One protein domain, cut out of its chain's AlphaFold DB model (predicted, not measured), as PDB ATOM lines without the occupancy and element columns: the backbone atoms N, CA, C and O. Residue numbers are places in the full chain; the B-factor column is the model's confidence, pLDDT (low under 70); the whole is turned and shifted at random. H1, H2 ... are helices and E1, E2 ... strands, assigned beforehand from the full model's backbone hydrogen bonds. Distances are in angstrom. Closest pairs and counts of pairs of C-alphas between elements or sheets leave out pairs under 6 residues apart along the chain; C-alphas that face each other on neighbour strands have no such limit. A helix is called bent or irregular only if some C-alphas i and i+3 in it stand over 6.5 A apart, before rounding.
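What this domain is: This is residues 140 to 190 and 209 to 251 of the 472 residues of an uncharacterized protein of Actinophytocola xinjiangensis (UniProt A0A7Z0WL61). One helix, H1, runs through the middle of the domain between a small three-stranded sheet on one side and the longest helix, H3, which crosses it on the other; H2 crosses H1 beside the E2 edge of the sheet. The long loop from E2 to E3 reaches to one end of the longest axis, and the end of H3 lies near the other. The printed part has 94 residues, with three named helices and three named strands in the order H1 E1 H2 E2 E3 H3, and its class is mostly helix. The sheet is mixed, in the order E2 E1 E3. The whole is compact, with a radius of gyration of the C-alphas of 12.4 A, and spans 37 by 28 by 23 A.

Where its parts are: H1, residues 144 to 156, begins with C-alpha 144 at (113.626, 195.090, 168.055) and is 18.1 A long from first to last C-alpha. E1 is residues 162 to 165, 10.1 A. H2, residues 169 to 183, is 21.6 A long and irregular, with C-alphas 170 and 173 7.3 A apart. After the cut, E2 is residues 209 to 211, 6.8 A, with C-alpha 209 at (127.497, 188.700, 175.027). E3 is residues 223 to 226, 9.8 A. H3, residues 235 to 250, is 22.2 A long and ends with C-alpha 250 at (107.731, 204.338, 171.496).

How they stand to each other: H1 touches H3 at a steep tilt of 49 degrees, opposite ways; their closest C-alphas, of Ala 152 and Asn 237, are 4.9 A apart. With its residues 147 to 151 alone H1 touches H2, at a steep tilt of 51 degrees, the same way; the closest C-alphas are those of Leu 147 and Leu 175, 6.4 A. H2 and H3 only just touch, with 3 pairs of C-alphas within 8 A, the closest those of Ile 182 and Leu 244 at 6.6 A, and they stand about perpendicular at 80 degrees. The helix packing is mostly crossed, with no touching pair at a shallow tilt. The inner strand E1 is antiparallel to E2, at 174 degrees, with N 164 and O 209 within hydrogen-bond range at 2.8 A. It is parallel to E3, at 21 degrees, with N 163 and O 223 at 2.8 A. H1 is on the sheet but only grazes it, with its residues 149 to 154; its closest C-alpha pair to E3 is Val 150 and Ile 225, 6.9 A. H2 also only grazes the sheet, with its residues 169 to 180; its closest C-alpha pair to E2 is Arg 172 and Ile 209, 6.9 A. H3 is not on the sheet. Every O i to N i+4 pair is within hydrogen-bond range in H1 and H3, and 9 of 11 are in H2.

The domain as a whole: The two C-alphas farthest apart, of Asp 218 and Phe 250, are 37.4 A apart. Residues 191 to 208 are cut out, and C-alphas 190 and 209 stand 16.2 A apart across the cut. The link from E2 to E3, 11 residues, is long. Mean pLDDT of the printed part is 80.3, and residues 213 to 221, 230 to 232 and 235 to 236 are under 70.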
ATOM      1  N   ALA A 140     119.714 199.816 168.762       89.00
ATOM      2  CA  ALA A 140     118.971 198.748 169.416       89.00
ATOM      3  C   ALA A 140     117.514 198.661 168.941       89.00
ATOM      4  O   ALA A 140     117.008 197.564 168.741       89.00
ATOM      5  N   VAL A 141     116.860 199.804 168.697       85.44
ATOM      6  CA  VAL A 141     115.489 199.853 168.153       85.44
ATOM      7  C   VAL A 141     115.395 199.170 166.784       85.44
ATOM      8  O   VAL A 141     114.436 198.453 166.519       85.44
ATOM      9  N   ARG A 142     116.420 199.303 165.931       86.06
ATOM     10  CA  ARG A 142     116.472 198.588 164.639       86.06
ATOM     11  C   ARG A 142     116.558 197.066 164.796       86.06
ATOM     12  O   ARG A 142     116.239 196.356 163.852       86.06
ATOM     13  N   GLN A 143     116.960 196.588 165.972       86.62
ATOM     14  CA  GLN A 143     117.089 195.175 166.327       86.62
ATOM     15  C   GLN A 143     115.935 194.697 167.229       86.62
ATOM     16  O   GLN A 143     116.119 193.768 168.016       86.62
ATOM     17  N   GLY A 144     114.760 195.336 167.154       82.94
ATOM     18  CA  GLY A 144     113.626 195.090 168.055       82.94
ATOM     19  C   GLY A 144     113.238 193.613 168.204       82.94
ATOM     20  O   GLY A 144     113.035 193.155 169.327       82.94
ATOM     21  N   ASP A 145     113.232 192.850 167.108       82.69
ATOM     22  CA  ASP A 145     112.892 191.420 167.132       82.69
ATOM     23  C   ASP A 145     113.933 190.589 167.905       82.69
ATOM     24  O   ASP A 145     113.579 189.794 168.779       82.69
ATOM     25  N   LEU A 146     115.230 190.821 167.652       86.25
ATOM     26  CA  LEU A 146     116.329 190.170 168.380       86.25
ATOM     27  C   LEU A 146     116.286 190.526 169.868       86.25
ATOM     28  O   LEU A 146     116.469 189.672 170.736       86.25
ATOM     29  N   LEU A 147     116.022 191.798 170.163       89.38
ATOM     30  CA  LEU A 147     115.903 192.304 171.520       89.38
ATOM     31  C   LEU A 147     114.735 191.639 172.261       89.38
ATOM     32  O   LEU A 147     114.909 191.216 173.402       89.38
ATOM     33  N   ALA A 148     113.578 191.492 171.611       86.62
ATOM     34  CA  ALA A 148     112.416 190.810 172.173       86.62
ATOM     35  C   ALA A 148     112.693 189.316 172.401       86.62
ATOM     36  O   ALA A 148     112.366 188.795 173.466       86.62
ATOM     37  N   GLN A 149     113.350 188.643 171.451       86.12
ATOM     38  CA  GLN A 149     113.720 187.231 171.578       86.12
ATOM     39  C   GLN A 149     114.634 186.996 172.787       86.12
ATOM     40  O   GLN A 149     114.360 186.131 173.622       86.12
ATOM     41  N   VAL A 150     115.708 187.780 172.914       88.62
ATOM     42  CA  VAL A 150     116.645 187.651 174.036       88.62
ATOM     43  C   VAL A 150     115.965 188.011 175.354       88.62
ATOM     44  O   VAL A 150     116.103 187.286 176.341       88.62
ATOM     45  N   LEU A 151     115.187 189.096 175.382       89.88
ATOM     46  CA  LEU A 151     114.472 189.522 176.579       89.88
ATOM     47  C   LEU A 151     113.462 188.467 177.048       89.88
ATOM     48  O   LEU A 151     113.338 188.247 178.249       89.88
ATOM     49  N   ALA A 152     112.776 187.773 176.138       86.19
ATOM     50  CA  ALA A 152     111.837 186.712 176.496       86.19
ATOM     51  C   ALA A 152     112.525 185.573 177.265       86.19
ATOM     52  O   ALA A 152     111.994 185.082 178.263       86.19
ATOM     53  N   TRP A 153     113.741 185.203 176.858       84.81
ATOM     54  CA  TRP A 153     114.567 184.226 177.564       84.81
ATOM     55  C   TRP A 153     115.093 184.743 178.907       84.81
ATOM     56  O   TRP A 153     115.055 184.011 179.896       84.81
ATOM     57  N   VAL A 154     115.512 186.009 178.978       86.06
ATOM     58  CA  VAL A 154     115.906 186.649 180.247       86.06
ATOM     59  C   VAL A 154     114.732 186.661 181.236       86.06
ATOM     60  O   VAL A 154     114.916 186.363 182.411       86.06
ATOM     61  N   LEU A 155     113.509 186.932 180.772       85.06
ATOM     62  CA  LEU A 155     112.297 186.885 181.598       85.06
ATOM     63  C   LEU A 155     111.910 185.458 182.013       85.06
ATOM     64  O   LEU A 155     111.364 185.266 183.098       85.06
ATOM     65  N   GLN A 156     112.187 184.462 181.168       83.75
ATOM     66  CA  GLN A 156     111.969 183.044 181.470       83.75
ATOM     67  C   GLN A 156     112.892 182.550 182.593       83.75
ATOM     68  O   GLN A 156     112.474 181.736 183.416       83.75
ATOM     69  N   ALA A 157     114.136 183.029 182.618       82.38
ATOM     70  CA  ALA A 157     115.169 182.611 183.558       82.38
ATOM     71  C   ALA A 157     115.831 183.837 184.227       82.38
ATOM     72  O   ALA A 157     116.997 184.146 183.966       82.38
ATOM     73  N   PRO A 158     115.102 184.546 185.113       81.25
ATOM     74  CA  PRO A 158     115.493 185.868 185.611       81.25
ATOM     75  C   PRO A 158     116.788 185.884 186.431       81.25
ATOM     76  O   PRO A 158     117.443 186.922 186.495       81.25
ATOM     77  N   THR A 159     117.178 184.747 187.006       81.00
ATOM     78  CA  THR A 159     118.395 184.564 187.817       81.00
ATOM     79  C   THR A 159     119.428 183.661 187.143       81.00
ATOM     80  O   THR A 159     120.360 183.212 187.792       81.00
ATOM     81  N   ALA A 160     119.223 183.269 185.881       81.44
ATOM     82  CA  ALA A 160     120.205 182.452 185.178       81.44
ATOM     83  C   ALA A 160     121.234 183.356 184.488       81.44
ATOM     84  O   ALA A 160     120.832 184.351 183.865       81.44
ATOM     85  N   PRO A 161     122.531 183.002 184.498       82.50
ATOM     86  CA  PRO A 161     123.503 183.572 183.576       82.50
ATOM     87  C   PRO A 161     123.046 183.346 182.130       82.50
ATOM     88  O   PRO A 161     122.583 182.258 181.782       82.50
ATOM     89  N   VAL A 162     123.170 184.363 181.278       84.31
ATOM     90  CA  VAL A 162     122.686 184.323 179.888       84.31
ATOM     91  C   VAL A 162     123.838 184.599 178.940       84.31
ATOM     92  O   VAL A 162     124.489 185.629 179.044       84.31
ATOM     93  N   GLY A 163     124.075 183.700 177.993       87.19
ATOM     94  CA  GLY A 163     124.976 183.902 176.868       87.19
ATOM     95  C   GLY A 163     124.191 184.113 175.576       87.19
ATOM     96  O   GLY A 163     123.221 183.407 175.331       87.19
ATOM     97  N   ILE A 164     124.611 185.051 174.736       88.19
ATOM     98  CA  ILE A 164     124.003 185.334 173.433       88.19
ATOM     99  C   ILE A 164     125.039 185.017 172.358       88.19
ATOM    100  O   ILE A 164     126.159 185.523 172.415       88.19
ATOM    101  N   VAL A 165     124.673 184.194 171.379       87.19
ATOM    102  CA  VAL A 165     125.497 183.879 170.201       87.19
ATOM    103  C   VAL A 165     124.784 184.322 168.928       87.19
ATOM    104  O   VAL A 165     123.558 184.365 168.880       87.19
ATOM    105  N   GLY A 166     125.552 184.643 167.884       80.81
ATOM    106  CA  GLY A 166     125.010 185.046 166.581       80.81
ATOM    107  C   GLY A 166     124.703 186.539 166.427       80.81
ATOM    108  O   GLY A 166     124.176 186.938 165.395       80.81
ATOM    109  N   CYS A 167     125.052 187.367 167.417       84.25
ATOM    110  CA  CYS A 167     124.976 188.824 167.313       84.25
ATOM    111  C   CYS A 167     126.188 189.393 166.555       84.25
ATOM    112  O   CYS A 167     127.337 189.099 166.912       84.25
ATOM    113  N   SER A 168     125.932 190.271 165.578       85.38
ATOM    114  CA  SER A 168     126.984 191.035 164.895       85.38
ATOM    115  C   SER A 168     127.782 191.867 165.906       85.38
ATOM    116  O   SER A 168     127.209 192.357 166.879       85.38
ATOM    117  N   GLU A 169     129.091 192.028 165.705       84.31
ATOM    118  CA  GLU A 169     129.955 192.807 166.607       84.31
ATOM    119  C   GLU A 169     129.460 194.244 166.795       84.31
ATOM    120  O   GLU A 169     129.354 194.722 167.924       84.31
ATOM    121  N   ALA A 170     129.040 194.881 165.699       86.12
ATOM    122  CA  ALA A 170     128.529 196.245 165.707       86.12
ATOM    123  C   ALA A 170     127.275 196.415 166.582       86.12
ATOM    124  O   ALA A 170     127.073 197.488 167.149       86.12
ATOM    125  N   ASP A 171     126.427 195.387 166.698       88.38
ATOM    126  CA  ASP A 171     125.156 195.458 167.429       88.38
ATOM    127  C   ASP A 171     125.273 195.107 168.921       88.38
ATOM    128  O   ASP A 171     124.369 195.442 169.692       88.38
ATOM    129  N   ARG A 172     126.378 194.484 169.369       90.94
ATOM    130  CA  ARG A 172     126.513 193.986 170.757       90.94
ATOM    131  C   ARG A 172     126.334 195.072 171.811       90.94
ATOM    132  O   ARG A 172     125.552 194.848 172.742       90.94
ATOM    133  N   PRO A 173     126.984 196.250 171.703       93.06
ATOM    134  CA  PRO A 173     126.829 197.284 172.721       93.06
ATOM    135  C   PRO A 173     125.402 197.838 172.765       93.06
ATOM    136  O   PRO A 173     124.867 198.094 173.842       93.06
ATOM    137  N   ALA A 174     124.764 197.983 171.600       93.31
ATOM    138  CA  ALA A 174     123.407 198.498 171.480       93.31
ATOM    139  C   ALA A 174     122.383 197.541 172.105       93.31
ATOM    140  O   ALA A 174     121.580 197.957 172.943       93.31
ATOM    141  N   LEU A 175     122.458 196.253 171.756       93.06
ATOM    142  CA  LEU A 175     121.595 195.220 172.329       93.06
ATOM    143  C   LEU A 175     121.795 195.089 173.839       93.06
ATOM    144  O   LEU A 175     120.813 195.062 174.576       93.06
ATOM    145  N   THR A 176     123.042 195.088 174.315       94.31
ATOM    146  CA  THR A 176     123.345 195.009 175.755       94.31
ATOM    147  C   THR A 176     122.760 196.203 176.511       94.31
ATOM    148  O   THR A 176     122.090 196.015 177.525       94.31
ATOM    149  N   LEU A 177     122.929 197.426 175.990       93.50
ATOM    150  CA  LEU A 177     122.380 198.636 176.611       93.50
ATOM    151  C   LEU A 177     120.856 198.572 176.716       93.50
ATOM    152  O   LEU A 177     120.284 198.936 177.745       93.50
ATOM    153  N   ALA A 178     120.194 198.158 175.636       94.00
ATOM    154  CA  ALA A 178     118.744 198.076 175.604       94.00
ATOM    155  C   ALA A 178     118.221 196.977 176.533       94.00
ATOM    156  O   ALA A 178     117.292 197.245 177.288       94.00
ATOM    157  N   LEU A 179     118.849 195.798 176.555       93.44
ATOM    158  CA  LEU A 179     118.486 194.718 177.476       93.44
ATOM    159  C   LEU A 179     118.539 195.180 178.928       93.44
ATOM    160  O   LEU A 179     117.537 195.052 179.626       93.44
ATOM    161  N   VAL A 180     119.656 195.784 179.353       91.62
ATOM    162  CA  VAL A 180     119.803 196.308 180.718       91.62
ATOM    163  C   VAL A 180     118.698 197.321 181.021       91.62
ATOM    164  O   VAL A 180     117.955 197.145 181.980       91.62
ATOM    165  N   ARG A 181     118.510 198.337 180.167       91.62
ATOM    166  CA  ARG A 181     117.512 199.399 180.402       91.62
ATOM    167  C   ARG A 181     116.072 198.894 180.464       91.62
ATOM    168  O   ARG A 181     115.257 199.470 181.177       91.62
ATOM    169  N   ILE A 182     115.740 197.886 179.664       91.56
ATOM    170  CA  ILE A 182     114.379 197.350 179.594       91.56
ATOM    171  C   ILE A 182     114.108 196.405 180.759       91.56
ATOM    172  O   ILE A 182     113.014 196.416 181.324       91.56
ATOM    173  N   ALA A 183     115.086 195.571 181.097       89.75
ATOM    174  CA  ALA A 183     114.907 194.503 182.058       89.75
ATOM    175  C   ALA A 183     115.184 194.938 183.506       89.75
ATOM    176  O   ALA A 183     114.567 194.385 184.409       89.75
ATOM    177  N   GLU A 184     116.032 195.939 183.753       89.38
ATOM    178  CA  GLU A 184     116.346 196.432 185.102       89.38
ATOM    179  C   GLU A 184     115.094 196.808 185.925       89.38
ATOM    180  O   GLU A 184     114.963 196.307 187.044       89.38
ATOM    181  N   PRO A 185     114.100 197.558 185.396       84.94
ATOM    182  CA  PRO A 185     112.890 197.887 186.157       84.94
ATOM    183  C   PRO A 185     112.008 196.678 186.495       84.94
ATOM    184  O   PRO A 185     111.198 196.746 187.417       84.94
ATOM    185  N   VAL A 186     112.114 195.586 185.731       86.62
ATOM    186  CA  VAL A 186     111.290 194.378 185.912       86.62
ATOM    187  C   VAL A 186     112.032 193.248 186.627       86.62
ATOM    188  O   VAL A 186     111.375 192.355 187.158       86.62
ATOM    189  N   LEU A 187     113.365 193.302 186.677       86.25
ATOM    190  CA  LEU A 187     114.262 192.362 187.352       86.25
ATOM    191  C   LEU A 187     115.270 193.121 188.245       86.25
ATOM    192  O   LEU A 187     116.479 193.013 188.037       86.25
ATOM    193  N   PRO A 188     114.806 193.872 189.262       80.19
ATOM    194  CA  PRO A 188     115.668 194.760 190.050       80.19
ATOM    195  C   PRO A 188     116.691 194.022 190.928       80.19
ATOM    196  O   PRO A 188     117.673 194.613 191.359       80.19
ATOM    197  N   ALA A 189     116.465 192.737 191.212       78.94
ATOM    198  CA  ALA A 189     117.370 191.912 192.013       78.94
ATOM    199  C   ALA A 189     118.497 191.263 191.189       78.94
ATOM    200  O   ALA A 189     119.374 190.622 191.765       78.94
ATOM    201  N   ARG A 190     118.462 191.380 189.854       81.88
ATOM    202  CA  ARG A 190     119.470 190.782 188.976       81.88
ATOM    203  C   ARG A 190     120.716 191.678 188.928       81.88
ATOM    204  O   ARG A 190     120.579 192.854 188.590       81.88
ATOM    205  N   ILE A 209     127.940 187.952 173.847       82.19
ATOM    206  CA  ILE A 209     127.497 188.700 175.027       82.19
ATOM    207  C   ILE A 209     127.218 187.686 176.131       82.19
ATOM    208  O   ILE A 209     126.472 186.736 175.906       82.19
ATOM    209  N   ALA A 210     127.765 187.884 177.324       83.94
ATOM    210  CA  ALA A 210     127.476 187.044 178.481       83.94
ATOM    211  C   ALA A 210     127.082 187.903 179.683       83.94
ATOM    212  O   ALA A 210     127.875 188.724 180.124       83.94
ATOM    213  N   PHE A 211     125.883 187.689 180.220       84.19
ATOM    214  CA  PHE A 211     125.438 188.175 181.523       84.19
ATOM    215  C   PHE A 211     125.692 187.107 182.579       84.19
ATOM    216  O   PHE A 211     125.398 185.930 182.346       84.19
ATOM    217  N   PHE A 212     126.184 187.512 183.740       78.62
ATOM    218  CA  PHE A 212     126.588 186.584 184.789       78.62
ATOM    219  C   PHE A 212     126.386 187.176 186.178       78.62
ATOM    220  O   PHE A 212     126.474 188.386 186.374       78.62
ATOM    221  N   ASP A 213     126.158 186.281 187.135       69.31
ATOM    222  CA  ASP A 213     125.952 186.629 188.541       69.31
ATOM    223  C   ASP A 213     127.208 186.341 189.390       69.31
ATOM    224  O   ASP A 213     127.331 186.834 190.508       69.31
ATOM    225  N   ALA A 214     128.145 185.555 188.848       59.28
ATOM    226  CA  ALA A 214     129.430 185.172 189.437       59.28
ATOM    227  C   ALA A 214     130.512 185.113 188.337       59.28
ATOM    228  O   ALA A 214     130.230 185.477 187.198       59.28
ATOM    229  N   GLU A 215     131.743 184.715 188.673       59.56
ATOM    230  CA  GLU A 215     132.914 184.735 187.778       59.56
ATOM    231  C   GLU A 215     132.601 184.349 186.313       59.56
ATOM    232  O   GLU A 215     131.902 183.364 186.057       59.56
ATOM    233  N   PRO A 216     133.115 185.107 185.323       53.12
ATOM    234  CA  PRO A 216     132.767 184.924 183.912       53.12
ATOM    235  C   PRO A 216     133.169 183.552 183.338       53.12
ATOM    236  O   PRO A 216     132.652 183.178 182.276       53.12
ATOM    237  N   ASP A 217     134.033 182.813 184.041       51.75
ATOM    238  CA  ASP A 217     134.655 181.560 183.609       51.75
ATOM    239  C   ASP A 217     133.887 180.290 184.009       51.75
ATOM    240  O   ASP A 217     134.294 179.211 183.588       51.75
ATOM    241  N   ASP A 218     132.761 180.374 184.735       54.94
ATOM    242  CA  ASP A 218     131.906 179.198 184.958       54.94
ATOM    243  C   ASP A 218     130.818 179.081 183.859       54.94
ATOM    244  O   ASP A 218     129.863 179.875 183.814       54.94
ATOM    245  N   PRO A 219     130.944 178.136 182.902       55.44
ATOM    246  CA  PRO A 219     129.910 177.859 181.911       55.44
ATOM    247  C   PRO A 219     128.760 177.009 182.475       55.44
ATOM    248  O   PRO A 219     127.747 176.842 181.785       55.44
ATOM    249  N   ALA A 220     128.879 176.445 183.683       57.44
ATOM    250  CA  ALA A 220     127.867 175.558 184.236       57.44
ATOM    251  C   ALA A 220     126.550 176.317 184.486       57.44
ATOM    252  O   ALA A 220     126.478 177.278 185.244       57.44
ATOM    253  N   GLY A 221     125.474 175.886 183.819       64.94
ATOM    254  CA  GLY A 221     124.133 176.454 184.009       64.94
ATOM    255  C   GLY A 221     123.839 177.748 183.239       64.94
ATOM    256  O   GLY A 221     122.742 178.288 183.385       64.94
ATOM    257  N   ARG A 222     124.758 178.227 182.386       76.50
ATOM    258  CA  ARG A 222     124.506 179.381 181.508       76.50
ATOM    259  C   ARG A 222     123.497 179.025 180.416       76.50
ATOM    260  O   ARG A 222     123.700 178.095 179.637       76.50
ATOM    261  N   LEU A 223     122.428 179.808 180.314       81.88
ATOM    262  CA  LEU A 223     121.470 179.716 179.218       81.88
ATOM    263  C   LEU A 223     122.084 180.331 177.955       81.88
ATOM    264  O   LEU A 223     122.314 181.536 177.918       81.88
ATOM    265  N   ILE A 224     122.328 179.526 176.919       83.81
ATOM    266  CA  ILE A 224     122.826 180.012 175.625       83.81
ATOM    267  C   ILE A 224     121.660 180.260 174.666       83.81
ATOM    268  O   ILE A 224     120.935 179.336 174.291       83.81
ATOM    269  N   ILE A 225     121.514 181.510 174.242       83.88
ATOM    270  CA  ILE A 225     120.526 181.982 173.278       83.88
ATOM    271  C   ILE A 225     121.238 182.174 171.939       83.88
ATOM    272  O   ILE A 225     122.042 183.090 171.776       83.88
ATOM    273  N   ASP A 226     120.940 181.307 170.973       84.00
ATOM    274  CA  ASP A 226     121.395 181.475 169.591       84.00
ATOM    275  C   ASP A 226     120.337 182.221 168.795       84.00
ATOM    276  O   ASP A 226     119.336 181.631 168.394       84.00
ATOM    277  N   VAL A 227     120.567 183.513 168.555       81.94
ATOM    278  CA  VAL A 227     119.599 184.365 167.846       81.94
ATOM    279  C   VAL A 227     119.466 184.009 166.362       81.94
ATOM    280  O   VAL A 227     118.557 184.474 165.686       81.94
ATOM    281  N   ARG A 228     120.349 183.146 165.839       79.44
ATOM    282  CA  ARG A 228     120.232 182.579 164.486       79.44
ATOM    283  C   ARG A 228     119.269 181.395 164.436       79.44
ATOM    284  O   ARG A 228     118.885 180.966 163.351       79.44
ATOM    285  N   ARG A 229     118.917 180.817 165.590       70.31
ATOM    286  CA  ARG A 229     117.991 179.688 165.694       70.31
ATOM    287  C   ARG A 229     116.625 180.203 166.118       70.31
ATOM    288  O   ARG A 229     116.501 180.923 167.104       70.31
ATOM    289  N   ASP A 230     115.591 179.743 165.425       61.97
ATOM    290  CA  ASP A 230     114.198 180.077 165.729       61.97
ATOM    291  C   ASP A 230     113.671 179.244 166.916       61.97
ATOM    292  O   ASP A 230     112.766 178.417 166.804       61.97
ATOM    293  N   ARG A 231     114.340 179.368 168.070       61.44
ATOM    294  CA  ARG A 231     113.902 178.783 169.341       61.44
ATOM    295  C   ARG A 231     113.323 179.887 170.214       61.44
ATOM    296  O   ARG A 231     114.057 180.644 170.855       61.44
ATOM    297  N   GLY A 232     111.999 179.945 170.210       61.69
ATOM    298  CA  GLY A 232     111.216 180.827 171.061       61.69
ATOM    299  C   GLY A 232     111.282 180.460 172.544       61.69
ATOM    300  O   GLY A 232     111.541 179.307 172.903       61.69
ATOM    301  N   ALA A 233     111.048 181.453 173.401       71.44
ATOM    302  CA  ALA A 233     110.789 181.238 174.823       71.44
ATOM    303  C   ALA A 233     109.318 180.805 175.011       71.44
ATOM    304  O   ALA A 233     108.643 180.409 174.062       71.44
ATOM    305  N   SER A 234     108.773 180.851 176.232       70.31
ATOM    306  CA  SER A 234     107.323 180.654 176.370       70.31
ATOM    307  C   SER A 234     106.550 181.788 175.663       70.31
ATOM    308  O   SER A 234     106.939 182.951 175.803       70.31
ATOM    309  N   PRO A 235     105.419 181.501 174.984       67.44
ATOM    310  CA  PRO A 235     104.634 182.520 174.274       67.44
ATOM    311  C   PRO A 235     104.214 183.713 175.148       67.44
ATOM    312  O   PRO A 235     104.108 184.843 174.677       67.44
ATOM    313  N   GLN A 236     104.003 183.481 176.448       68.56
ATOM    314  CA  GLN A 236     103.680 184.540 177.405       68.56
ATOM    315  C   GLN A 236     104.867 185.486 177.646       68.56
ATOM    316  O   GLN A 236     104.686 186.704 177.691       68.56
ATOM    317  N   ASN A 237     106.081 184.944 177.781       72.50
ATOM    318  CA  ASN A 237     107.284 185.757 177.942       72.50
ATOM    319  C   ASN A 237     107.667 186.465 176.646       72.50
ATOM    320  O   ASN A 237     108.130 187.598 176.706       72.50
ATOM    321  N   GLU A 238     107.403 185.860 175.489       75.38
ATOM    322  CA  GLU A 238     107.541 186.529 174.193       75.38
ATOM    323  C   GLU A 238     106.584 187.713 174.069       75.38
ATOM    324  O   GLU A 238     107.013 188.812 173.727       75.38
ATOM    325  N   TYR A 239     105.303 187.538 174.408       72.31
ATOM    326  CA  TYR A 239     104.338 188.640 174.414       72.31
ATOM    327  C   TYR A 239     104.788 189.780 175.339       72.31
ATOM    328  O   TYR A 239     104.790 190.949 174.951       72.31
ATOM    329  N   ARG A 240     105.234 189.442 176.554       75.06
ATOM    330  CA  ARG A 240     105.714 190.427 177.529       75.06
ATOM    331  C   ARG A 240     106.986 191.132 177.066       75.06
ATOM    332  O   ARG A 240     107.094 192.345 177.227       75.06
ATOM    333  N   ALA A 241     107.936 190.398 176.497       82.00
ATOM    334  CA  ALA A 241     109.162 190.966 175.960       82.00
ATOM    335  C   ALA A 241     108.867 191.940 174.816       82.00
ATOM    336  O   ALA A 241     109.351 193.066 174.843       82.00
ATOM    337  N   ASN A 242     107.993 191.556 173.882       80.50
ATOM    338  CA  ASN A 242     107.529 192.439 172.813       80.50
ATOM    339  C   ASN A 242     106.878 193.713 173.365       80.50
ATOM    340  O   ASN A 242     107.156 194.804 172.879       80.50
ATOM    341  N   ALA A 243     106.062 193.603 174.417       73.69
ATOM    342  CA  ALA A 243     105.440 194.770 175.035       73.69
ATOM    343  C   ALA A 243     106.457 195.725 175.682       73.69
ATOM    344  O   ALA A 243     106.341 196.944 175.565       73.69
ATOM    345  N   LEU A 244     107.476 195.175 176.341       82.94
ATOM    346  CA  LEU A 244     108.549 195.955 176.951       82.94
ATOM    347  C   LEU A 244     109.453 196.621 175.901       82.94
ATOM    348  O   LEU A 244     109.830 197.781 176.073       82.94
ATOM    349  N   VAL A 245     109.753 195.927 174.801       84.38
ATOM    350  CA  VAL A 245     110.482 196.495 173.656       84.38
ATOM    351  C   VAL A 245     109.667 197.602 172.990       84.38
ATOM    352  O   VAL A 245     110.209 198.674 172.737       84.38
ATOM    353  N   TYR A 246     108.360 197.407 172.812       76.00
ATOM    354  CA  TYR A 246     107.460 198.435 172.293       76.00
ATOM    355  C   TYR A 246     107.475 199.692 173.172       76.00
ATOM    356  O   TYR A 246     107.663 200.804 172.679       76.00
ATOM    357  N   ARG A 247     107.374 199.530 174.500       76.25
ATOM    358  CA  ARG A 247     107.498 200.654 175.441       76.25
ATOM    359  C   ARG A 247     108.857 201.337 175.334       76.25
ATOM    360  O   ARG A 247     108.934 202.562 175.396       76.25
ATOM    361  N   TYR A 248     109.932 200.575 175.167       82.88
ATOM    362  CA  TYR A 248     111.264 201.142 174.987       82.88
ATOM    363  C   TYR A 248     111.391 201.946 173.696       82.88
ATOM    364  O   TYR A 248     112.016 203.007 173.721       82.88
ATOM    365  N   GLU A 249     110.812 201.465 172.599       82.12
ATOM    366  CA  GLU A 249     110.844 202.095 171.280       82.12
ATOM    367  C   GLU A 249     109.992 203.370 171.239       82.12
ATOM    368  O   GLU A 249     110.499 204.438 170.887       82.12
ATOM    369  N   PHE A 250     108.734 203.281 171.674       75.00
ATOM    370  CA  PHE A 250     107.731 204.338 171.496       75.00
ATOM    371  C   PHE A 250     107.466 205.178 172.752       75.00
ATOM    372  O   PHE A 250     106.782 206.196 172.677       75.00
ATOM    373  N   GLY A 251     107.989 204.780 173.913       72.88
ATOM    374  CA  GLY A 251     107.760 205.473 175.187       72.88
ATOM    375  C   GLY A 251     106.349 205.294 175.762       72.88
ATOM    376  O   GLY A 251     106.015 205.944 176.750       72.88
TER     377      GLY A 251